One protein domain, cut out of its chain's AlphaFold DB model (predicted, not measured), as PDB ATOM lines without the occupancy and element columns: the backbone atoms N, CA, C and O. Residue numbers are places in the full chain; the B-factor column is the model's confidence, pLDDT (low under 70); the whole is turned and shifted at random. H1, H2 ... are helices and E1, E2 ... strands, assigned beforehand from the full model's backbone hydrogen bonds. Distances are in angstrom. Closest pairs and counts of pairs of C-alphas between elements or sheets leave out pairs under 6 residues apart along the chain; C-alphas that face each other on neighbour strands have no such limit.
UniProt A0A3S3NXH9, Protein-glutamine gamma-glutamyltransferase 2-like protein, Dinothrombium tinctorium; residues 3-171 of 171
ATOM      1  N   SER A   3       4.089   2.658  89.668       91.06
ATOM      2  CA  SER A   3       5.487   2.888  90.036       91.06
ATOM      3  C   SER A   3       6.174   3.565  88.864       91.06
ATOM      4  O   SER A   3       5.979   3.139  87.725       91.06
ATOM      5  N   ILE A   4       6.979   4.588  89.134       92.75
ATOM      6  CA  ILE A   4       7.707   5.335  88.105       92.75
ATOM      7  C   ILE A   4       9.176   4.918  88.147       92.75
ATOM      8  O   ILE A   4       9.788   4.900  89.211       92.75
ATOM      9  N   ASN A   5       9.741   4.580  86.992       93.88
ATOM     10  CA  ASN A   5      11.171   4.366  86.812       93.88
ATOM     11  C   ASN A   5      11.713   5.429  85.850       93.88
ATOM     12  O   ASN A   5      11.256   5.527  84.712       93.88
ATOM     13  N   LEU A   6      12.690   6.215  86.306       94.50
ATOM     14  CA  LEU A   6      13.332   7.262  85.505       94.50
ATOM     15  C   LEU A   6      14.372   6.733  84.517       94.50
ATOM     16  O   LEU A   6      14.974   7.525  83.801       94.50
ATOM     17  N   ASN A   7      14.606   5.418  84.488       95.38
ATOM     18  CA  ASN A   7      15.585   4.745  83.638       95.38
ATOM     19  C   ASN A   7      16.957   5.442  83.667       95.38
ATOM     20  O   ASN A   7      17.616   5.600  82.637       95.38
ATOM     21  N   THR A   8      17.373   5.868  84.866       94.25
ATOM     22  CA  THR A   8      18.504   6.776  85.097       94.25
ATOM     23  C   THR A   8      19.794   6.289  84.460       94.25
ATOM     24  O   THR A   8      20.477   7.077  83.821       94.25
ATOM     25  N   LEU A   9      20.101   4.991  84.550       92.88
ATOM     26  CA  LEU A   9      21.315   4.431  83.954       92.88
ATOM     27  C   LEU A   9      21.366   4.674  82.438       92.88
ATOM     28  O   LEU A   9      22.302   5.309  81.957       92.88
ATOM     29  N   ASN A  10      20.336   4.235  81.708       96.06
ATOM     30  CA  ASN A  10      20.280   4.357  80.249       96.06
ATOM     31  C   ASN A  10      20.242   5.825  79.818       96.06
ATOM     32  O   ASN A  10      21.042   6.244  78.988       96.06
ATOM     33  N   ASN A  11      19.377   6.629  80.446       97.75
ATOM     34  CA  ASN A  11      19.305   8.054  80.141       97.75
ATOM     35  C   ASN A  11      20.635   8.762  80.436       97.75
ATOM     36  O   ASN A  11      21.047   9.620  79.662       97.75
ATOM     37  N   SER A  12      21.344   8.408  81.512       96.50
ATOM     38  CA  SER A  12      22.614   9.061  81.844       96.50
ATOM     39  C   SER A  12      23.687   8.823  80.781       96.50
ATOM     40  O   SER A  12      24.429   9.748  80.447       96.50
ATOM     41  N   ILE A  13      23.721   7.615  80.210       96.25
ATOM     42  CA  ILE A  13      24.647   7.235  79.141       96.25
ATOM     43  C   ILE A  13      24.283   7.999  77.866       96.25
ATOM     44  O   ILE A  13      25.116   8.724  77.323       96.25
ATOM     45  N   ASP A  14      23.019   7.913  77.444       97.88
ATOM     46  CA  ASP A  14      22.535   8.535  76.208       97.88
ATOM     47  C   ASP A  14      22.689  10.061  76.233       97.88
ATOM     48  O   ASP A  14      23.017  10.685  75.222       97.88
ATOM     49  N   HIS A  15      22.483  10.679  77.396       98.00
ATOM     50  CA  HIS A  15      22.614  12.119  77.581       98.00
ATOM     51  C   HIS A  15      24.017  12.563  78.000       98.00
ATOM     52  O   HIS A  15      24.215  13.759  78.214       98.00
ATOM     53  N   LYS A  16      25.002  11.665  78.119       97.19
ATOM     54  CA  LYS A  16      26.371  12.008  78.553       97.19
ATOM     55  C   LYS A  16      26.377  12.793  79.871       97.19
ATOM     56  O   LYS A  16      26.875  13.919  79.949       97.19
ATOM     57  N   THR A  17      25.719  12.216  80.871       96.94
ATOM     58  CA  THR A  17      25.578  12.742  82.239       96.94
ATOM     59  C   THR A  17      25.900  11.690  83.305       96.94
ATOM     60  O   THR A  17      25.659  11.927  84.482       96.94
ATOM     61  N   SER A  18      26.455  10.534  82.927       94.75
ATOM     62  CA  SER A  18      26.799   9.455  83.865       94.75
ATOM     63  C   SER A  18      27.786   9.880  84.959       94.75
ATOM     64  O   SER A  18      27.620   9.430  86.089       94.75
ATOM     65  N   SER A  19      28.723  10.795  84.675       93.12
ATOM     66  CA  SER A  19      29.701  11.278  85.665       93.12
ATOM     67  C   SER A  19      29.058  11.959  86.878       93.12
ATOM     68  O   SER A  19      29.558  11.834  87.989       93.12
ATOM     69  N   PHE A  20      27.878  12.575  86.724       91.19
ATOM     70  CA  PHE A  20      27.133  13.157  87.851       91.19
ATOM     71  C   PHE A  20      26.629  12.122  88.867       91.19
ATOM     72  O   PHE A  20      26.175  12.505  89.945       91.19
ATOM     73  N   TYR A  21      26.656  10.835  88.514       89.19
ATOM     74  CA  TYR A  21      26.220   9.737  89.370       89.19
ATOM     75  C   TYR A  21      27.396   8.923  89.927       89.19
ATOM     76  O   TYR A  21      27.184   8.008  90.723       89.19
ATOM     77  N   GLU A  22      28.630   9.214  89.508       86.75
ATOM     78  CA  GLU A  22      29.809   8.478  89.956       86.75
ATOM     79  C   GLU A  22      30.088   8.738  91.443       86.75
ATOM     80  O   GLU A  22      30.004   9.860  91.935       86.75
ATOM     81  N   GLY A  23      30.410   7.672  92.183       81.12
ATOM     82  CA  GLY A  23      30.728   7.760  93.611       81.12
ATOM     83  C   GLY A  23      29.526   7.916  94.549       81.12
ATOM     84  O   GLY A  23      29.728   8.105  95.748       81.12
ATOM     85  N   LEU A  24      28.292   7.816  94.048       80.38
ATOM     86  CA  LEU A  24      27.090   7.851  94.880       80.38
ATOM     87  C   LEU A  24      26.717   6.452  95.386       80.38
ATOM     88  O   LEU A  24      26.657   5.493  94.618       80.38
ATOM     89  N   GLU A  25      26.456   6.345  96.691       69.62
ATOM     90  CA  GLU A  25      26.098   5.082  97.356       69.62
ATOM     91  C   GLU A  25      24.592   4.766  97.291       69.62
ATOM     92  O   GLU A  25      24.199   3.611  97.460       69.62
ATOM     93  N   GLU A  26      23.745   5.762  97.008       65.56
ATOM     94  CA  GLU A  26      22.283   5.628  96.976       65.56
ATOM     95  C   GLU A  26      21.693   6.001  95.605       65.56
ATOM     96  O   GLU A  26      22.224   6.878  94.915       65.56
ATOM     97  N   PRO A  27      20.584   5.355  95.185       62.69
ATOM     98  CA  PRO A  27      19.886   5.736  93.967       62.69
ATOM     99  C   PRO A  27      19.307   7.143  94.126       62.69
ATOM    100  O   PRO A  27      18.479   7.392  94.999       62.69
ATOM    101  N   LEU A  28      19.737   8.056  93.260       70.06
ATOM    102  CA  LEU A  28      19.204   9.411  93.223       70.06
ATOM    103  C   LEU A  28      17.736   9.412  92.791       70.06
ATOM    104  O   LEU A  28      17.334   8.697  91.871       70.06
ATOM    105  N   ASP A  29      16.958  10.277  93.431       81.81
ATOM    106  CA  ASP A  29      15.548  10.551  93.149       81.81
ATOM    107  C   ASP A  29      15.345  11.525  91.971       81.81
ATOM    108  O   ASP A  29      14.222  11.951  91.684       81.81
ATOM    109  N   TYR A  30      16.426  11.863  91.264       91.44
ATOM    110  CA  TYR A  30      16.413  12.782  90.138       91.44
ATOM    111  C   TYR A  30      17.076  12.218  88.883       91.44
ATOM    112  O   TYR A  30      17.918  11.320  88.921       91.44
ATOM    113  N   LEU A  31      16.709  12.808  87.747       96.06
ATOM    114  CA  LEU A  31      17.267  12.505  86.436       96.06
ATOM    115  C   LEU A  31      17.867  13.766  85.807       96.06
ATOM    116  O   LEU A  31      17.169  14.755  85.613       96.06
ATOM    117  N   ILE A  32      19.142  13.722  85.432       97.62
ATOM    118  CA  ILE A  32      19.810  14.759  84.633       97.62
ATOM    119  C   ILE A  32      19.755  14.380  83.153       97.62
ATOM    120  O   ILE A  32      20.201  13.303  82.766       97.62
ATOM    121  N   VAL A  33      19.231  15.279  82.323       98.44
ATOM    122  CA  VAL A  33      19.109  15.111  80.868       98.44
ATOM    123  C   VAL A  33      19.487  16.392  80.140       98.44
ATOM    124  O   VAL A  33      19.459  17.493  80.688       98.44
ATOM    125  N   ARG A  34      19.817  16.262  78.860       98.50
ATOM    126  CA  ARG A  34      20.101  17.394  77.971       98.50
ATOM    127  C   ARG A  34      18.862  17.748  77.152       98.50
ATOM    128  O   ARG A  34      18.211  16.856  76.607       98.50
ATOM    129  N   ARG A  35      18.529  19.039  77.054       97.94
ATOM    130  CA  ARG A  35      17.352  19.508  76.299       97.94
ATOM    131  C   ARG A  35      17.416  19.107  74.825       97.94
ATOM    132  O   ARG A  35      18.483  18.832  74.284       97.94
ATOM    133  N   GLY A  36      16.267  19.064  74.158       97.38
ATOM    134  CA  GLY A  36      16.222  18.737  72.732       97.38
ATOM    135  C   GLY A  36      16.449  17.263  72.396       97.38
ATOM    136  O   GLY A  36      16.269  16.893  71.243       97.38
ATOM    137  N   GLN A  37      16.790  16.409  73.362       98.12
ATOM    138  CA  GLN A  37      16.976  14.968  73.189       98.12
ATOM    139  C   GLN A  37      15.893  14.204  73.957       98.12
ATOM    140  O   GLN A  37      15.418  14.678  74.989       98.12
ATOM    141  N   TYR A  38      15.473  13.052  73.428       98.25
ATOM    142  CA  TYR A  38      14.514  12.188  74.114       98.25
ATOM    143  C   TYR A  38      15.156  11.530  75.333       98.25
ATOM    144  O   TYR A  38      16.228  10.950  75.197       98.25
ATOM    145  N   PHE A  39      14.448  11.544  76.460       98.44
ATOM    146  CA  PHE A  39      14.717  10.680  77.607       98.44
ATOM    147  C   PHE A  39      13.518   9.770  77.861       98.44
ATOM    148  O   PHE A  39      12.383  10.111  77.520       98.44
ATOM    149  N   ASN A  40      13.762   8.605  78.451       98.00
ATOM    150  CA  ASN A  40      12.747   7.570  78.610       98.00
ATOM    151  C   ASN A  40      12.400   7.364  80.078       98.00
ATOM    152  O   ASN A  40      13.292   7.201  80.900       98.00
ATOM    153  N   ILE A  41      11.118   7.266  80.401       96.50
ATOM    154  CA  ILE A  41      10.651   6.774  81.697       96.50
ATOM    155  C   ILE A  41       9.741   5.572  81.478       96.50
ATOM    156  O   ILE A  41       9.199   5.377  80.385       96.50
ATOM    157  N   SER A  42       9.540   4.786  82.525       96.25
ATOM    158  CA  SER A  42       8.618   3.659  82.488       96.25
ATOM    159  C   SER A  42       7.644   3.715  83.656       96.25
ATOM    160  O   SER A  42       8.023   4.042  84.781       96.25
ATOM    161  N   LEU A  43       6.381   3.390  83.386       95.69
ATOM    162  CA  LEU A  43       5.342   3.243  84.399       95.69
ATOM    163  C   LEU A  43       4.996   1.765  84.542       95.69
ATOM    164  O   LEU A  43       4.589   1.130  83.569       95.69
ATOM    165  N   THR A  44       5.095   1.237  85.756       95.38
ATOM    166  CA  THR A  44       4.591  -0.099  86.086       95.38
ATOM    167  C   THR A  44       3.265   0.041  86.810       95.38
ATOM    168  O   THR A  44       3.187   0.664  87.870       95.38
ATOM    169  N   CYS A  45       2.217  -0.538  86.243       93.06
ATOM    170  CA  CYS A  45       0.857  -0.460  86.755       93.06
ATOM    171  C   CYS A  45       0.421  -1.813  87.331       93.06
ATOM    172  O   CYS A  45       0.948  -2.858  86.970       93.06
ATOM    173  N   ILE A  46      -0.573  -1.811  88.224       92.50
ATOM    174  CA  ILE A  46      -1.181  -3.070  88.702       92.50
ATOM    175  C   ILE A  46      -1.992  -3.744  87.585       92.50
ATOM    176  O   ILE A  46      -2.097  -4.966  87.533       92.50
ATOM    177  N   GLU A  47      -2.571  -2.944  86.696       93.12
ATOM    178  CA  GLU A  47      -3.411  -3.390  85.592       93.12
ATOM    179  C   GLU A  47      -3.130  -2.559  84.341       93.12
ATOM    180  O   GLU A  47      -2.518  -1.489  84.413       93.12
ATOM    181  N   LYS A  48      -3.586  -3.051  83.189       94.81
ATOM    182  CA  LYS A  48      -3.483  -2.330  81.922       94.81
ATOM    183  C   LYS A  48      -4.279  -1.026  81.998       94.81
ATOM    184  O   LYS A  48      -5.485  -1.046  82.241       94.81
ATOM    185  N   LEU A  49      -3.615   0.096  81.735       93.62
ATOM    186  CA  LEU A  49      -4.251   1.410  81.662       93.62
ATOM    187  C   LEU A  49      -4.561   1.801  80.217       93.62
ATOM    188  O   LEU A  49      -3.829   1.461  79.296       93.62
ATOM    189  N   ASP A  50      -5.624   2.579  80.033       95.44
ATOM    190  CA  ASP A  50      -5.866   3.304  78.785       95.44
ATOM    191  C   ASP A  50      -4.885   4.483  78.671       95.44
ATOM    192  O   ASP A  50      -4.961   5.443  79.447       95.44
ATOM    193  N   LEU A  51      -3.974   4.411  77.696       96.25
ATOM    194  CA  LEU A  51      -2.926   5.411  77.474       96.25
ATOM    195  C   LEU A  51      -3.483   6.810  77.189       96.25
ATOM    196  O   LEU A  51      -2.868   7.798  77.584       96.25
ATOM    197  N   ALA A  52      -4.669   6.919  76.575       95.88
ATOM    198  CA  ALA A  52      -5.294   8.208  76.262       95.88
ATOM    199  C   ALA A  52      -5.706   8.998  77.516       95.88
ATOM    200  O   ALA A  52      -6.055  10.178  77.445       95.88
ATOM    201  N   ARG A  53      -5.686   8.339  78.675       95.38
ATOM    202  CA  ARG A  53      -6.082   8.896  79.969       95.38
ATOM    203  C   ARG A  53      -4.895   9.216  80.859       95.38
ATOM    204  O   ARG A  53      -5.091   9.765  81.942       95.38
ATOM    205  N   ILE A  54      -3.684   8.880  80.423       95.12
ATOM    206  CA  ILE A  54      -2.458   9.247  81.120       95.12
ATOM    207  C   ILE A  54      -2.170  10.715  80.827       95.12
ATOM    208  O   ILE A  54      -2.098  11.145  79.676       95.12
ATOM    209  N   ILE A  55      -2.028  11.488  81.897       93.94
ATOM    210  CA  ILE A  55      -1.717  12.908  81.866       93.94
ATOM    211  C   ILE A  55      -0.295  13.078  82.377       93.94
ATOM    212  O   ILE A  55       0.034  12.643  83.478       93.94
ATOM    213  N   LEU A  56       0.539  13.732  81.581       93.94
ATOM    214  CA  LEU A  56       1.887  14.113  81.971       93.94
ATOM    215  C   LEU A  56       1.933  15.626  82.156       93.94
ATOM    216  O   LEU A  56       1.394  16.381  81.344       93.94
ATOM    217  N   TYR A  57       2.581  16.063  83.225       91.81
ATOM    218  CA  TYR A  57       2.857  17.468  83.475       91.81
ATOM    219  C   TYR A  57       4.345  17.625  83.744       91.81
ATOM    220  O   TYR A  57       4.854  17.041  84.693       91.81
ATOM    221  N   LEU A  58       5.033  18.383  82.894       92.69
ATOM    222  CA  LEU A  58       6.442  18.721  83.050       92.69
ATOM    223  C   LEU A  58       6.550  20.239  83.152       92.69
ATOM    224  O   LEU A  58       6.221  20.941  82.192       92.69
ATOM    225  N   ASP A  59       6.971  20.731  84.311       89.88
ATOM    226  CA  ASP A  59       7.000  22.165  84.605       89.88
ATOM    227  C   ASP A  59       8.175  22.547  85.506       89.88
ATOM    228  O   ASP A  59       8.787  21.699  86.147       89.88
ATOM    229  N   GLN A  60       8.496  23.832  85.541       88.12
ATOM    230  CA  GLN A  60       9.566  24.403  86.347       88.12
ATOM    231  C   GLN A  60       8.940  25.337  87.390       88.12
ATOM    232  O   GLN A  60       8.269  26.298  87.019       88.12
ATOM    233  N   GLU A  61       9.196  25.092  88.683       71.31
ATOM    234  CA  GLU A  61       8.517  25.744  89.827       71.31
ATOM    235  C   GLU A  61       8.561  27.287  89.851       71.31
ATOM    236  O   GLU A  61       7.835  27.920  90.613       71.31
ATOM    237  N   PHE A  62       9.371  27.930  89.005       57.66
ATOM    238  CA  PHE A  62       9.719  29.345  89.133       57.66
ATOM    239  C   PHE A  62       9.170  30.288  88.056       57.66
ATOM    240  O   PHE A  62       9.587  31.447  88.028       57.66
ATOM    241  N   LYS A  63       8.243  29.875  87.173       56.03
ATOM    242  CA  LYS A  63       7.652  30.819  86.199       56.03
ATOM    243  C   LYS A  63       6.136  30.759  86.109       56.03
ATOM    244  O   LYS A  63       5.556  29.883  85.477       56.03
ATOM    245  N   GLU A  64       5.498  31.808  86.624       48.34
ATOM    246  CA  GLU A  64       4.113  32.129  86.303       48.34
ATOM    247  C   GLU A  64       3.947  32.231  84.769       48.34
ATOM    248  O   GLU A  64       4.478  33.136  84.126       48.34
ATOM    249  N   LYS A  65       3.167  31.309  84.188       51.19
ATOM    250  CA  LYS A  65       2.568  31.372  82.834       51.19
ATOM    251  C   LYS A  65       3.435  31.013  81.618       51.19
ATOM    252  O   LYS A  65       2.935  31.130  80.497       51.19
ATOM    253  N   ALA A  66       4.668  30.536  81.771       56.75
ATOM    254  CA  ALA A  66       5.424  30.050  80.612       56.75
ATOM    255  C   ALA A  66       4.999  28.615  80.255       56.75
ATOM    256  O   ALA A  66       5.464  27.653  80.853       56.75
ATOM    257  N   LYS A  67       4.116  28.456  79.263       68.31
ATOM    258  CA  LYS A  67       3.809  27.132  78.704       68.31
ATOM    259  C   LYS A  67       4.957  26.709  77.788       68.31
ATOM    260  O   LYS A  67       5.050  27.182  76.656       68.31
ATOM    261  N   TYR A  68       5.846  25.860  78.288       79.50
ATOM    262  CA  TYR A  68       6.962  25.344  77.502       79.50
ATOM    263  C   TYR A  68       6.505  24.269  76.514       79.50
ATOM    264  O   TYR A  68       5.593  23.489  76.786       79.50
ATOM    265  N   GLU A  69       7.146  24.243  75.348       87.19
ATOM    266  CA  GLU A  69       6.896  23.249  74.307       87.19
ATOM    267  C   GLU A  69       7.695  21.979  74.609       87.19
ATOM    268  O   GLU A  69       8.929  21.972  74.570       87.19
ATOM    269  N   TRP A  70       6.981  20.896  74.879       93.50
ATOM    270  CA  TRP A  70       7.521  19.547  74.969       93.50
ATOM    271  C   TRP A  70       6.511  18.568  74.374       93.50
ATOM    272  O   TRP A  70       5.325  18.880  74.232       93.50
ATOM    273  N   ASN A  71       6.992  17.401  73.971       94.88
ATOM    274  CA  ASN A  71       6.155  16.318  73.479       94.88
ATOM    275  C   ASN A  71       6.577  15.001  74.124       94.88
ATOM    276  O   ASN A  71       7.625  14.906  74.769       94.88
ATOM    277  N   TYR A  72       5.723  14.001  73.962       96.94
ATOM    278  CA  TYR A  72       6.008  12.655  74.403       96.94
ATOM    279  C   TYR A  72       5.391  11.634  73.456       96.94
ATOM    280  O   TYR A  72       4.393  11.904  72.784       96.94
ATOM    281  N   ILE A  73       6.001  10.460  73.431       97.88
ATOM    282  CA  ILE A  73       5.483   9.250  72.805       97.88
ATOM    283  C   ILE A  73       5.210   8.278  73.947       97.88
ATOM    284  O   ILE A  73       6.027   8.169  74.860       97.88
ATOM    285  N   ILE A  74       4.056   7.621  73.920       97.69
ATOM    286  CA  ILE A  74       3.636   6.671  74.948       97.69
ATOM    287  C   ILE A  74       3.153   5.389  74.285       97.69
ATOM    288  O   ILE A  74       2.365   5.448  73.341       97.69
ATOM    289  N   ASP A  75       3.621   4.250  74.782       97.62
ATOM    290  CA  ASP A  75       3.194   2.932  74.318       97.62
ATOM    291  C   ASP A  75       3.263   1.907  75.455       97.62
ATOM    292  O   ASP A  75       3.982   2.091  76.442       97.62
ATOM    293  N   HIS A  76       2.517   0.819  75.323       97.56
ATOM    294  CA  HIS A  76       2.690  -0.347  76.174       97.56
ATOM    295  C   HIS A  76       3.957  -1.109  75.791       97.56
ATOM    296  O   HIS A  76       4.389  -1.124  74.638       97.56
ATOM    297  N   ASP A  77       4.533  -1.812  76.760       96.69
ATOM    298  CA  ASP A  77       5.530  -2.823  76.456       96.69
ATOM    299  C   ASP A  77       4.905  -3.969  75.644       96.69
ATOM    300  O   ASP A  77       3.807  -4.446  75.940       96.69
ATOM    301  N   MET A  78       5.630  -4.439  74.625       94.12
ATOM    302  CA  MET A  78       5.155  -5.477  73.704       94.12
ATOM    303  C   MET A  78       4.881  -6.825  74.387       94.12
ATOM    304  O   MET A  78       4.129  -7.639  73.853       94.12
ATOM    305  N   GLN A  79       5.523  -7.093  75.526       95.31
ATOM    306  CA  GLN A  79       5.419  -8.354  76.261       95.31
ATOM    307  C   GLN A  79       4.662  -8.196  77.583       95.31
ATOM    308  O   GLN A  79       4.185  -9.190  78.134       95.31
ATOM    309  N   ASN A  80       4.536  -6.970  78.092       94.50
ATOM    310  CA  ASN A  80       3.868  -6.683  79.352       94.50
ATOM    311  C   ASN A  80       2.976  -5.434  79.268       94.50
ATOM    312  O   ASN A  80       3.419  -4.321  79.515       94.50
ATOM    313  N   GLU A  81       1.675  -5.620  79.061       93.69
ATOM    314  CA  GLU A  81       0.717  -4.506  78.948       93.69
ATOM    315  C   GLU A  81       0.549  -3.671  80.236       93.69
ATOM    316  O   GLU A  81      -0.066  -2.604  80.210       93.69
ATOM    317  N   THR A  82       1.080  -4.137  81.373       95.88
ATOM    318  CA  THR A  82       1.122  -3.359  82.627       95.88
ATOM    319  C   THR A  82       2.346  -2.448  82.729       95.88
ATOM    320  O   THR A  82       2.384  -1.573  83.595       95.88
ATOM    321  N   LEU A  83       3.326  -2.630  81.842       97.44
ATOM    322  CA  LEU A  83       4.483  -1.764  81.674       97.44
ATOM    323  C   LEU A  83       4.213  -0.798  80.518       97.44
ATOM    324  O   LEU A  83       3.778  -1.196  79.439       97.44
ATOM    325  N   ILE A  84       4.454   0.483  80.761       97.75
ATOM    326  CA  ILE A  84       4.240   1.560  79.796       97.75
ATOM    327  C   ILE A  84       5.556   2.303  79.631       97.75
ATOM    328  O   ILE A  84       6.159   2.709  80.624       97.75
ATOM    329  N   HIS A  85       5.981   2.499  78.390       97.88
ATOM    330  CA  HIS A  85       7.171   3.262  78.031       97.88
ATOM    331  C   HIS A  85       6.765   4.656  77.578       97.88
ATOM    332  O   HIS A  85       5.844   4.814  76.777       97.88
ATOM    333  N   ILE A  86       7.451   5.671  78.098       98.00
ATOM    334  CA  ILE A  86       7.209   7.068  77.746       98.00
ATOM    335  C   ILE A  86       8.537   7.704  77.354       98.00
ATOM    336  O   ILE A  86       9.437   7.826  78.183       98.00
ATOM    337  N   SER A  87       8.638   8.165  76.112       98.31
ATOM    338  CA  SER A  87       9.773   8.948  75.622       98.31
ATOM    339  C   SER A  87       9.385  10.419  75.600       98.31
ATOM    340  O   SER A  87       8.442  10.787  74.906       98.31
ATOM    341  N   ILE A  88      10.097  11.271  76.334       98.25
ATOM    342  CA  ILE A  88       9.795  12.700  76.496       98.25
ATOM    343  C   ILE A  88      10.887  13.526  75.816       98.25
ATOM    344  O   ILE A  88      12.070  13.267  76.022       98.25
ATOM    345  N   LYS A  89      10.508  14.546  75.035       97.62
ATOM    346  CA  LYS A  89      11.440  15.496  74.403       97.62
ATOM    347  C   LYS A  89      11.023  16.933  74.680       97.62
ATOM    348  O   LYS A  89       9.900  17.344  74.384       97.62
ATOM    349  N   THR A  90      11.961  17.722  75.187       97.31
ATOM    350  CA  THR A  90      11.800  19.172  75.357       97.31
ATOM    351  C   THR A  90      12.353  19.935  74.153       97.31
ATOM    352  O   THR A  90      13.155  19.410  73.382       97.31
ATOM    353  N   ASN A  91      11.928  21.183  73.953       96.25
ATOM    354  CA  ASN A  91      12.440  22.028  72.871       96.25
ATOM    355  C   ASN A  91      13.948  22.331  73.054       96.25
ATOM    356  O   ASN A  91      14.355  22.781  74.124       96.25
ATOM    357  N   ALA A  92      14.769  22.136  72.017       97.00
ATOM    358  CA  ALA A  92      16.223  22.345  72.080       97.00
ATOM    359  C   ALA A  92      16.642  23.816  72.287       97.00
ATOM    360  O   ALA A  92      17.703  24.094  72.833       97.00
ATOM    361  N   ILE A  93      15.792  24.767  71.895       95.12
ATOM    362  CA  ILE A  93      16.087  26.205  71.912       95.12
ATOM    363  C   ILE A  93      15.428  26.873  73.120       95.12
ATOM    364  O   ILE A  93      16.071  27.579  73.897       95.12
ATOM    365  N   LYS A  94      14.115  26.661  73.262       93.62
ATOM    366  CA  LYS A  94      13.246  27.426  74.162       93.62
ATOM    367  C   LYS A  94      13.202  26.887  75.585       93.62
ATOM    368  O   LYS A  94      12.778  27.629  76.464       93.62
ATOM    369  N   THR A  95      13.582  25.628  75.811       94.38
ATOM    370  CA  THR A  95      13.515  25.007  77.144       94.38
ATOM    371  C   THR A  95      14.582  25.614  78.048       94.38
ATOM    372  O   THR A  95      15.773  25.505  77.724       94.38
ATOM    373  N   PRO A  96      14.191  26.249  79.168       94.06
ATOM    374  CA  PRO A  96      15.144  26.678  80.175       94.06
ATOM    375  C   PRO A  96      15.886  25.499  80.789       94.06
ATOM    376  O   PRO A  96      15.303  24.450  81.064       94.06
ATOM    377  N   ILE A  97      17.167  25.713  81.054       95.56
ATOM    378  CA  ILE A  97      17.938  24.803  81.890       95.56
ATOM    379  C   ILE A  97      17.532  24.951  83.364       95.56
ATOM    380  O   ILE A  97      16.983  25.981  83.767       95.56
ATOM    381  N   GLY A  98      17.822  23.934  84.167       95.31
ATOM    382  CA  GLY A  98      17.580  23.912  85.605       95.31
ATOM    383  C   GLY A  98      16.685  22.757  86.029       95.31
ATOM    384  O   GLY A  98      16.557  21.761  85.324       95.31
ATOM    385  N   GLU A  99      16.086  22.903  87.201       95.00
ATOM    386  CA  GLU A  99      15.207  21.909  87.808       95.00
ATOM    387  C   GLU A  99      13.785  21.988  87.250       95.00
ATOM    388  O   GLU A  99      13.255  23.077  87.010       95.00
ATOM    389  N   TRP A 100      13.196  20.816  87.041       94.56
ATOM    390  CA  TRP A 100      11.846  20.582  86.556       94.56
ATOM    391  C   TRP A 100      11.200  19.469  87.370       94.56
ATOM    392  O   TRP A 100      11.870  18.547  87.832       94.56
ATOM    393  N   LEU A 101       9.883  19.532  87.486       93.12
ATOM    394  CA  LEU A 101       9.063  18.519  88.119       93.12
ATOM    395  C   LEU A 101       8.223  17.824  87.058       93.12
ATOM    396  O   LEU A 101       7.460  18.463  86.326       93.12
ATOM    397  N   LEU A 102       8.360  16.503  86.993       93.50
ATOM    398  CA  LEU A 102       7.498  15.634  86.216       93.50
ATOM    399  C   LEU A 102       6.444  15.015  87.136       93.50
ATOM    400  O   LEU A 102       6.766  14.298  88.082       93.50
ATOM    401  N   ARG A 103       5.173  15.260  86.820       92.50
ATOM    402  CA  ARG A 103       4.016  14.642  87.470       92.50
ATOM    403  C   ARG A 103       3.283  13.747  86.488       92.50
ATOM    404  O   ARG A 103       3.036  14.126  85.340       92.50
ATOM    405  N   VAL A 104       2.876  12.582  86.975       93.06
ATOM    406  CA  VAL A 104       2.072  11.614  86.230       93.06
ATOM    407  C   VAL A 104       0.697  11.543  86.875       93.06
ATOM    408  O   VAL A 104       0.573  11.354  88.082       93.06
ATOM    409  N   GLY A 105      -0.347  11.718  86.079       93.12
ATOM    410  CA  GLY A 105      -1.733  11.605  86.505       93.12
ATOM    411  C   GLY A 105      -2.511  10.643  85.621       93.12
ATOM    412  O   GLY A 105      -2.147  10.385  84.476       93.12
ATOM    413  N   TYR A 106      -3.617  10.128  86.146       94.12
ATOM    414  CA  TYR A 106      -4.563   9.317  85.390       94.12
ATOM    415  C   TYR A 106      -5.963   9.916  85.472       94.12
ATOM    416  O   TYR A 106      -6.485  10.189  86.557       94.12
ATOM    417  N   LYS A 107      -6.581  10.123  84.311       95.62
ATOM    418  CA  LYS A 107      -7.914  10.698  84.183       95.62
ATOM    419  C   LYS A 107      -8.979   9.605  84.258       95.62
ATOM    420  O   LYS A 107      -9.077   8.740  83.389       95.62
ATOM    421  N   SER A 108      -9.803   9.646  85.300       92.12
ATOM    422  CA  SER A 108     -10.886   8.680  85.495       92.12
ATOM    423  C   SER A 108     -12.115   8.981  84.615       92.12
ATOM    424  O   SER A 108     -12.150   9.938  83.844       92.12
ATOM    425  N   LEU A 109     -13.143   8.119  84.673       91.56
ATOM    426  CA  LEU A 109     -14.392   8.226  83.881       91.56
ATOM    427  C   LEU A 109     -15.227   9.469  84.175       91.56
ATOM    428  O   LEU A 109     -15.981   9.886  83.307       91.56
ATOM    429  N   ASN A 110     -15.068  10.076  85.345       94.12
ATOM    430  CA  ASN A 110     -15.760  11.312  85.704       94.12
ATOM    431  C   ASN A 110     -14.913  12.570  85.422       94.12
ATOM    432  O   ASN A 110     -15.164  13.616  86.009       94.12
ATOM    433  N   ASP A 111     -13.874  12.439  84.593       90.94
ATOM    434  CA  ASP A 111     -12.890  13.473  84.274       90.94
ATOM    435  C   ASP A 111     -12.008  13.966  85.440       90.94
ATOM    436  O   ASP A 111     -11.189  14.866  85.244       90.94
ATOM    437  N   THR A 112     -12.081  13.345  86.624       94.56
ATOM    438  CA  THR A 112     -11.169  13.648  87.739       94.56
ATOM    439  C   THR A 112      -9.779  13.090  87.448       94.56
ATOM    440  O   THR A 112      -9.636  11.912  87.106       94.56
ATOM    441  N   ILE A 113      -8.753  13.927  87.616       93.00
ATOM    442  CA  ILE A 113      -7.349  13.529  87.489       93.00
ATOM    443  C   ILE A 113      -6.843  13.067  88.854       93.00
ATOM    444  O   ILE A 113      -6.844  13.830  89.819       93.00
ATOM    445  N   HIS A 114      -6.391  11.820  88.914       91.56
ATOM    446  CA  HIS A 114      -5.696  11.261  90.065       91.56
ATOM    447  C   HIS A 114      -4.199  11.376  89.821       91.56
ATOM    448  O   HIS A 114      -3.653  10.667  88.977       91.56
ATOM    449  N   TRP A 115      -3.556  12.300  90.526       91.62
ATOM    450  CA  TRP A 115      -2.108  12.460  90.475       91.62
ATOM    451  C   TRP A 115      -1.423  11.352  91.263       91.62
ATOM    452  O   TRP A 115      -1.899  10.939  92.321       91.62
ATOM    453  N   HIS A 116      -0.308  10.870  90.731       88.62
ATOM    454  CA  HIS A 116       0.646  10.099  91.502       88.62
ATOM    455  C   HIS A 116       1.255  10.992  92.592       88.62
ATOM    456  O   HIS A 116       1.481  12.178  92.352       88.62
ATOM    457  N   ASN A 117       1.478  10.436  93.785       79.06
ATOM    458  CA  ASN A 117       1.944  11.219  94.933       79.06
ATOM    459  C   ASN A 117       3.411  11.643  94.796       79.06
ATOM    460  O   ASN A 117       3.772  12.702  95.299       79.06
ATOM    461  N   ASP A 118       4.227  10.832  94.121       81.88
ATOM    462  CA  ASP A 118       5.643  11.135  93.944       81.88
ATOM    463  C   ASP A 118       5.839  12.004  92.706       81.88
ATOM    464  O   ASP A 118       5.396  11.656  91.602       81.88
ATOM    465  N   GLU A 119       6.512  13.130  92.912       84.56
ATOM    466  CA  GLU A 119       7.004  14.005  91.859       84.56
ATOM    467  C   GLU A 119       8.414  13.570  91.484       84.56
ATOM    468  O   GLU A 119       9.246  13.314  92.354       84.56
ATOM    469  N   CYS A 120       8.698  13.485  90.188       91.44
ATOM    470  CA  CYS A 120      10.034  13.142  89.732       91.44
ATOM    471  C   CYS A 120      10.808  14.406  89.379       91.44
ATOM    472  O   CYS A 120      10.379  15.189  88.526       91.44
ATOM    473  N   LYS A 121      11.976  14.573  89.993       94.19
ATOM    474  CA  LYS A 121      12.860  15.701  89.723       94.19
ATOM    475  C   LYS A 121      13.675  15.451  88.457       94.19
ATOM    476  O   LYS A 121      14.396  14.462  88.350       94.19
ATOM    477  N   ILE A 122      13.583  16.363  87.497       95.94
ATOM    478  CA  ILE A 122      14.324  16.319  86.238       95.94
ATOM    479  C   ILE A 122      15.202  17.568  86.146       95.94
ATOM    480  O   ILE A 122      14.708  18.690  86.164       95.94
ATOM    481  N   ILE A 123      16.513  17.398  86.030       96.94
ATOM    482  CA  ILE A 123      17.455  18.491  85.789       96.94
ATOM    483  C   ILE A 123      17.741  18.530  84.293       96.94
ATOM    484  O   ILE A 123      18.330  17.610  83.731       96.94
ATOM    485  N   ILE A 124      17.330  19.610  83.636       97.81
ATOM    486  CA  ILE A 124      17.557  19.813  82.209       97.81
ATOM    487  C   ILE A 124      18.760  20.734  82.026       97.81
ATOM    488  O   ILE A 124      18.768  21.856  82.528       97.81
ATOM    489  N   ILE A 125      19.765  20.292  81.275       98.31
ATOM    490  CA  ILE A 125      20.962  21.080  80.946       98.31
ATOM    491  C   ILE A 125      21.084  21.314  79.434       98.31
ATOM    492  O   ILE A 125      20.326  20.764  78.629       98.31
ATOM    493  N   PHE A 126      22.037  22.160  79.047       98.38
ATOM    494  CA  PHE A 126      22.368  22.422  77.648       98.38
ATOM    495  C   PHE A 126      22.796  21.153  76.896       98.38
ATOM    496  O   PHE A 126      23.389  20.237  77.484       98.38
ATOM    497  N   ASN A 127      22.543  21.124  75.585       98.00
ATOM    498  CA  ASN A 127      22.874  19.994  74.726       98.00
ATOM    499  C   ASN A 127      23.817  20.346  73.564       98.00
ATOM    500  O   ASN A 127      23.365  20.536  72.440       98.00
ATOM    501  N   PRO A 128      25.142  20.345  73.788       97.25
ATOM    502  CA  PRO A 128      26.120  20.548  72.716       97.25
ATOM    503  C   PRO A 128      26.080  19.492  71.596       97.25
ATOM    504  O   PRO A 128      26.633  19.729  70.527       97.25
ATOM    505  N   TRP A 129      25.440  18.335  71.812       96.50
ATOM    506  CA  TRP A 129      25.307  17.260  70.817       96.50
ATOM    507  C   TRP A 129      24.026  17.350  69.977       96.50
ATOM    508  O   TRP A 129      23.838  16.538  69.077       96.50
ATOM    509  N   MET A 130      23.143  18.309  70.258       96.25
ATOM    510  CA  MET A 130      21.899  18.508  69.516       96.25
ATOM    511  C   MET A 130      22.044  19.680  68.554       96.25
ATOM    512  O   MET A 130      22.165  20.802  69.021       96.25
ATOM    513  N   GLU A 131      21.950  19.438  67.244       95.06
ATOM    514  CA  GLU A 131      22.131  20.470  66.203       95.06
ATOM    515  C   GLU A 131      21.251  21.714  66.413       95.06
ATOM    516  O   GLU A 131      21.696  22.842  66.221       95.06
ATOM    517  N   ASP A 132      20.011  21.514  66.867       95.94
ATOM    518  CA  ASP A 132      19.061  22.601  67.115       95.94
ATOM    519  C   ASP A 132      19.356  23.404  68.399       95.94
ATOM    520  O   ASP A 132      18.734  24.444  68.627       95.94
ATOM    521  N   ASP A 133      20.230  22.928  69.291       97.38
ATOM    522  CA  ASP A 133      20.564  23.652  70.517       97.38
ATOM    523  C   ASP A 133      21.534  24.806  70.197       97.38
ATOM    524  O   ASP A 133      22.577  24.579  69.591       97.38
ATOM    525  N   PRO A 134      21.265  26.048  70.646       96.88
ATOM    526  CA  PRO A 134      22.165  27.188  70.461       96.88
ATOM    527  C   PRO A 134      23.616  27.000  70.925       96.88
ATOM    528  O   PRO A 134      24.469  27.795  70.535       96.88
ATOM    529  N   VAL A 135      23.900  26.020  71.791       96.31
ATOM    530  CA  VAL A 135      25.273  25.702  72.222       96.31
ATOM    531  C   VAL A 135      25.955  24.631  71.367       96.31
ATOM    532  O   VAL A 135      27.088  24.253  71.664       96.31
ATOM    533  N   HIS A 136      25.283  24.110  70.339       95.38
ATOM    534  CA  HIS A 136      25.898  23.215  69.372       95.38
ATOM    535  C   HIS A 136      26.977  23.946  68.576       95.38
ATOM    536  O   HIS A 136      26.844  25.124  68.233       95.38
ATOM    537  N   ILE A 137      28.074  23.245  68.294       90.56
ATOM    538  CA  ILE A 137      29.194  23.799  67.540       90.56
ATOM    539  C   ILE A 137      29.498  22.854  66.380       90.56
ATOM    540  O   ILE A 137      30.276  21.920  66.544       90.56
ATOM    541  N   ASP A 138      28.958  23.158  65.195       87.69
ATOM    542  CA  ASP A 138      29.065  22.341  63.967       87.69
ATOM    543  C   ASP A 138      30.500  21.908  63.614       87.69
ATOM    544  O   ASP A 138      30.734  20.919  62.923       87.69
ATOM    545  N   LYS A 139      31.493  22.699  64.037       86.62
ATOM    546  CA  LYS A 139      32.914  22.479  63.731       86.62
ATOM    547  C   LYS A 139      33.622  21.567  64.730       86.62
ATOM    548  O   LYS A 139      34.750  21.156  64.457       86.62
ATOM    549  N   LEU A 140      33.023  21.302  65.891       89.38
ATOM    550  CA  LEU A 140      33.599  20.411  66.888       89.38
ATOM    551  C   LEU A 140      33.150  18.983  66.607       89.38
ATOM    552  O   LEU A 140      31.966  18.688  66.497       89.38
ATOM    553  N   ASN A 141      34.123  18.083  66.515       91.25
ATOM    554  CA  ASN A 141      33.841  16.658  66.524       91.25
ATOM    555  C   ASN A 141      33.557  16.177  67.956       91.25
ATOM    556  O   ASN A 141      33.729  16.909  68.934       91.25
ATOM    557  N   GLU A 142      33.160  14.914  68.080       90.31
ATOM    558  CA  GLU A 142      32.851  14.310  69.374       90.31
ATOM    559  C   GLU A 142      34.019  14.385  70.369       90.31
ATOM    560  O   GLU A 142      33.799  14.716  71.529       90.31
ATOM    561  N   THR A 143      35.259  14.161  69.923       92.81
ATOM    562  CA  THR A 143      36.450  14.270  70.781       92.81
ATOM    563  C   THR A 143      36.597  15.667  71.375       92.81
ATOM    564  O   THR A 143      36.855  15.809  72.566       92.81
ATOM    565  N   ALA A 144      36.415  16.705  70.560       92.81
ATOM    566  CA  ALA A 144      36.524  18.076  71.027       92.81
ATOM    567  C   ALA A 144      35.368  18.438  71.971       92.81
ATOM    568  O   ALA A 144      35.611  19.044  73.008       92.81
ATOM    569  N   LEU A 145      34.133  18.025  71.664       93.75
ATOM    570  CA  LEU A 145      32.991  18.217  72.568       93.75
ATOM    571  C   LEU A 145      33.208  17.532  73.916       93.75
ATOM    572  O   LEU A 145      32.926  18.136  74.946       93.75
ATOM    573  N   ASN A 146      33.742  16.310  73.920       93.62
ATOM    574  CA  ASN A 146      34.084  15.624  75.161       93.62
ATOM    575  C   ASN A 146      35.098  16.451  75.964       93.62
ATOM    576  O   ASN A 146      34.866  16.690  77.140       93.62
ATOM    577  N   SER A 147      36.124  17.006  75.314       93.06
ATOM    578  CA  SER A 147      37.121  17.806  76.028       93.06
ATOM    579  C   SER A 147      36.599  19.137  76.577       93.06
ATOM    580  O   SER A 147      36.971  19.555  77.665       93.06
ATOM    581  N   TYR A 148      35.692  19.811  75.869       92.56
ATOM    582  CA  TYR A 148      35.136  21.085  76.343       92.56
ATOM    583  C   TYR A 148      34.002  20.944  77.364       92.56
ATOM    584  O   TYR A 148      33.658  21.930  78.016       92.56
ATOM    585  N   VAL A 149      33.359  19.775  77.444       94.50
ATOM    586  CA  VAL A 149      32.103  19.604  78.194       94.50
ATOM    587  C   VAL A 149      32.197  18.533  79.275       94.50
ATOM    588  O   VAL A 149      31.521  18.667  80.291       94.50
ATOM    589  N   LEU A 150      32.949  17.459  79.036       94.25
ATOM    590  CA  LEU A 150      33.012  16.292  79.917       94.25
ATOM    591  C   LEU A 150      34.320  16.215  80.705       94.25
ATOM    592  O   LEU A 150      34.294  15.679  81.807       94.25
ATOM    593  N   ASP A 151      35.433  16.726  80.171       92.88
ATOM    594  CA  ASP A 151      36.690  16.755  80.921       92.88
ATOM    595  C   ASP A 151      36.537  17.683  82.139       92.88
ATOM    596  O   ASP A 151      36.253  18.876  82.019       92.88
ATOM    597  N   GLU A 152      36.726  17.117  83.329       89.50
ATOM    598  CA  GLU A 152      36.659  17.845  84.603       89.50
ATOM    599  C   GLU A 152      37.981  18.553  84.937       89.50
ATOM    600  O   GLU A 152      38.040  19.425  85.805       89.50
ATOM    601  N   GLU A 153      39.044  18.192  84.221       89.50
ATOM    602  CA  GLU A 153      40.386  18.735  84.368       89.50
ATOM    603  C   GLU A 153      40.769  19.572  83.145       89.50
ATOM    604  O   GLU A 153      40.407  19.279  82.007       89.50
ATOM    605  N   GLY A 154      41.560  20.616  83.372       87.12
ATOM    606  CA  GLY A 154      42.041  21.490  82.313       87.12
ATOM    607  C   GLY A 154      43.371  22.130  82.673       87.12
ATOM    608  O   GLY A 154      43.836  22.054  83.808       87.12
ATOM    609  N   GLN A 155      43.992  22.775  81.689       86.62
ATOM    610  CA  GLN A 155      45.270  23.460  81.871       86.62
ATOM    611  C   GLN A 155      45.064  24.971  81.880       86.62
ATOM    612  O   GLN A 155      44.455  25.535  80.969       86.62
ATOM    613  N   ILE A 156      45.625  25.637  82.890       84.69
ATOM    614  CA  ILE A 156      45.676  27.096  82.957       84.69
ATOM    615  C   ILE A 156      47.114  27.524  82.696       84.69
ATOM    616  O   ILE A 156      48.018  27.274  83.490       84.69
ATOM    617  N   PHE A 157      47.326  28.204  81.575       79.19
ATOM    618  CA  PHE A 157      48.633  28.750  81.238       79.19
ATOM    619  C   PHE A 157      48.833  30.100  81.927       79.19
ATOM    620  O   PHE A 157      48.182  31.091  81.592       79.19
ATOM    621  N   GLY A 158      49.766  30.152  82.875       74.69
ATOM    622  CA  GLY A 158      50.247  31.405  83.442       74.69
ATOM    623  C   GLY A 158      51.329  31.996  82.546       74.69
ATOM    624  O   GLY A 158      52.253  31.291  82.143       74.69
ATOM    625  N   THR A 159      51.254  33.293  82.243       73.62
ATOM    626  CA  THR A 159      52.394  33.995  81.644       73.62
ATOM    627  C   THR A 159      52.989  34.971  82.634       73.62
ATOM    628  O   THR A 159      52.279  35.641  83.384       73.62
ATOM    629  N   THR A 160      54.313  35.057  82.638       71.44
ATOM    630  CA  THR A 160      55.011  36.155  83.296       71.44
ATOM    631  C   THR A 160      55.904  36.839  82.275       71.44
ATOM    632  O   THR A 160      56.574  36.185  81.471       71.44
ATOM    633  N   MET A 161      55.869  38.168  82.272       63.25
ATOM    634  CA  MET A 161      56.719  38.980  81.413       63.25
ATOM    635  C   MET A 161      58.037  39.221  82.139       63.25
ATOM    636  O   MET A 161      58.073  39.961  83.121       63.25
ATOM    637  N   ILE A 162      59.126  38.627  81.648       70.38
ATOM    638  CA  ILE A 162      60.484  38.930  82.119       70.38
ATOM    639  C   ILE A 162      61.255  39.529  80.948       70.38
ATOM    640  O   ILE A 162      61.402  38.888  79.912       70.38
ATOM    641  N   ASN A 163      61.745  40.764  81.096       65.88
ATOM    642  CA  ASN A 163      62.569  41.449  80.090       65.88
ATOM    643  C   ASN A 163      61.971  41.408  78.665       65.88
ATOM    644  O   ASN A 163      62.639  41.005  77.716       65.88
ATOM    645  N   ASN A 164      60.696  41.788  78.514       65.19
ATOM    646  CA  ASN A 164      59.942  41.746  77.247       65.19
ATOM    647  C   ASN A 164      59.799  40.351  76.598       65.19
ATOM    648  O   ASN A 164      59.427  40.261  75.431       65.19
ATOM    649  N   THR A 165      60.048  39.269  77.341       55.66
ATOM    650  CA  THR A 165      59.847  37.887  76.884       55.66
ATOM    651  C   THR A 165      58.701  37.240  77.660       55.66
ATOM    652  O   THR A 165      58.654  37.328  78.889       55.66
ATOM    653  N   ILE A 166      57.780  36.589  76.943       61.31
ATOM    654  CA  ILE A 166      56.700  35.787  77.531       61.31
ATOM    655  C   ILE A 166      57.285  34.434  77.944       61.31
ATOM    656  O   ILE A 166      57.708  33.660  77.087       61.31
ATOM    657  N   LEU A 167      57.288  34.137  79.243       59.28
ATOM    658  CA  LEU A 167      57.491  32.779  79.749       59.28
ATOM    659  C   LEU A 167      56.135  32.136  80.037       59.28
ATOM    660  O   LEU A 167      55.330  32.705  80.772       59.28
ATOM    661  N   LEU A 168      55.913  30.953  79.465       57.97
ATOM    662  CA  LEU A 168      54.785  30.079  79.775       57.97
ATOM    663  C   LEU A 168      55.130  29.229  81.004       57.97
ATOM    664  O   LEU A 168      56.088  28.460  80.981       57.97
ATOM    665  N   LEU A 169      54.342  29.380  82.064       56.56
ATOM    666  CA  LEU A 169      54.344  28.515  83.236       56.56
ATOM    667  C   LEU A 169      53.142  27.571  83.131       56.56
ATOM    668  O   LEU A 169      52.001  28.022  83.009       56.56
ATOM    669  N   LEU A 170      53.421  26.269  83.163       50.88
ATOM    670  CA  LEU A 170      52.422  25.231  83.408       50.88
ATOM    671  C   LEU A 170      52.192  25.179  84.923       50.88
ATOM    672  O   LEU A 170      53.159  24.997  85.668       50.88
ATOM    673  N   VAL A 171      50.950  25.409  85.355       55.31
ATOM    674  CA  VAL A 171      50.506  25.304  86.755       55.31
ATOM    675  C   VAL A 171      49.706  24.027  86.922       55.31
ATOM    676  O   VAL A 171      48.877  23.761  86.023       55.31
TER     677      VAL A 171
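AT A GLANCE: This is residues 3 to 171 of the 171 residues of the protein "Protein-glutamine gamma-glutamyltransferase 2-like protein" of Dinothrombium tinctorium (UniProt A0A3S3NXH9). What shape does the backbone make? Two strongly twisted sheets, E2 E4 E7 E8 E9 and E1 E3 E6 E5, stand partly face to face as the body, with short helices H1 and H2 at one end, while H3 and the hairpin E10 and E11 sit on an arm that makes much of the length. What is it made of? The 169 printed residues include, in order, E1 H1 H2 E2 E3 E4 E5 E6 E7 E8 E9 H3 E10 E11, class mixed; the first sheet is branched and mixed, the second antiparallel in the order E1 E3 E6 E5. How large is it? It is loose, with a radius of gyration of the C-alphas of 21.2 A and spans of 84 by 37 by 28 A.

IN THESE COORDINATES: Where is the branched sheet? It holds E2, residues 30 to 34, E4, 54 to 59, E7, 98 to 107 and 28.8 A long, E8, 113 to 115, and E9, 120 to 125. Where is the other sheet? It holds E1, residues 3 to 5, from C-alpha 3 at (5.487, 2.888, 90.036), E3, 38 to 45, 22.5 A, E5, 70 to 76, 20.5 A, and E6, 83 to 90, 23.1 A. What remains? H1 is residues 8 to 14, H2 18 to 21, H3 142 to 149, E10 157 to 162 and E11 165 to 170, ending at C-alpha 170 (52.422, 25.231, 83.408).

HOW THE PARTS SIT: How is the branched sheet joined? E4 lies on one side of E7 (N 57 and O 103, 2.9 A), E8 (N 106 and O 114, 2.9 A) and E9 (N 100 and O 122, 2.8 A) on the other side, each antiparallel to it. E2 is parallel to E9, with N 31 and O 121 at 2.9 A. And the other strands? Antiparallel pairs are E1 and E3 (N 3 and O 44, 2.8 A), E3 and E6 (N 41 and O 86, 2.8 A), the hairpin E5 and E6 (N 73 and O 87, 2.9 A) and the hairpin E10 and E11 (N 169 and O 158, 2.8 A). Where are the helices? H1 only grazes both larger sheets, its closest C-alphas to E2 being Thr 8 and Leu 31, 6.0 A; H2 only just grazes the branched one, with 5 pairs of C-alphas within 10 A, and H3 is on neither. Every O i to N i+4 pair in H1 and H3 is within hydrogen-bond range; H2 is too short for one.

THE WHOLE: How far does it reach? The two C-alphas farthest apart, Asn 110 and Asn 163, are 84.1 A apart. Is it continuous? The printed part has no cut, and E9 to H3 is the long link. Where is confidence low? pLDDT is under 70 at residues 25 to 27, 62 to 67, 161 and 163 to 171.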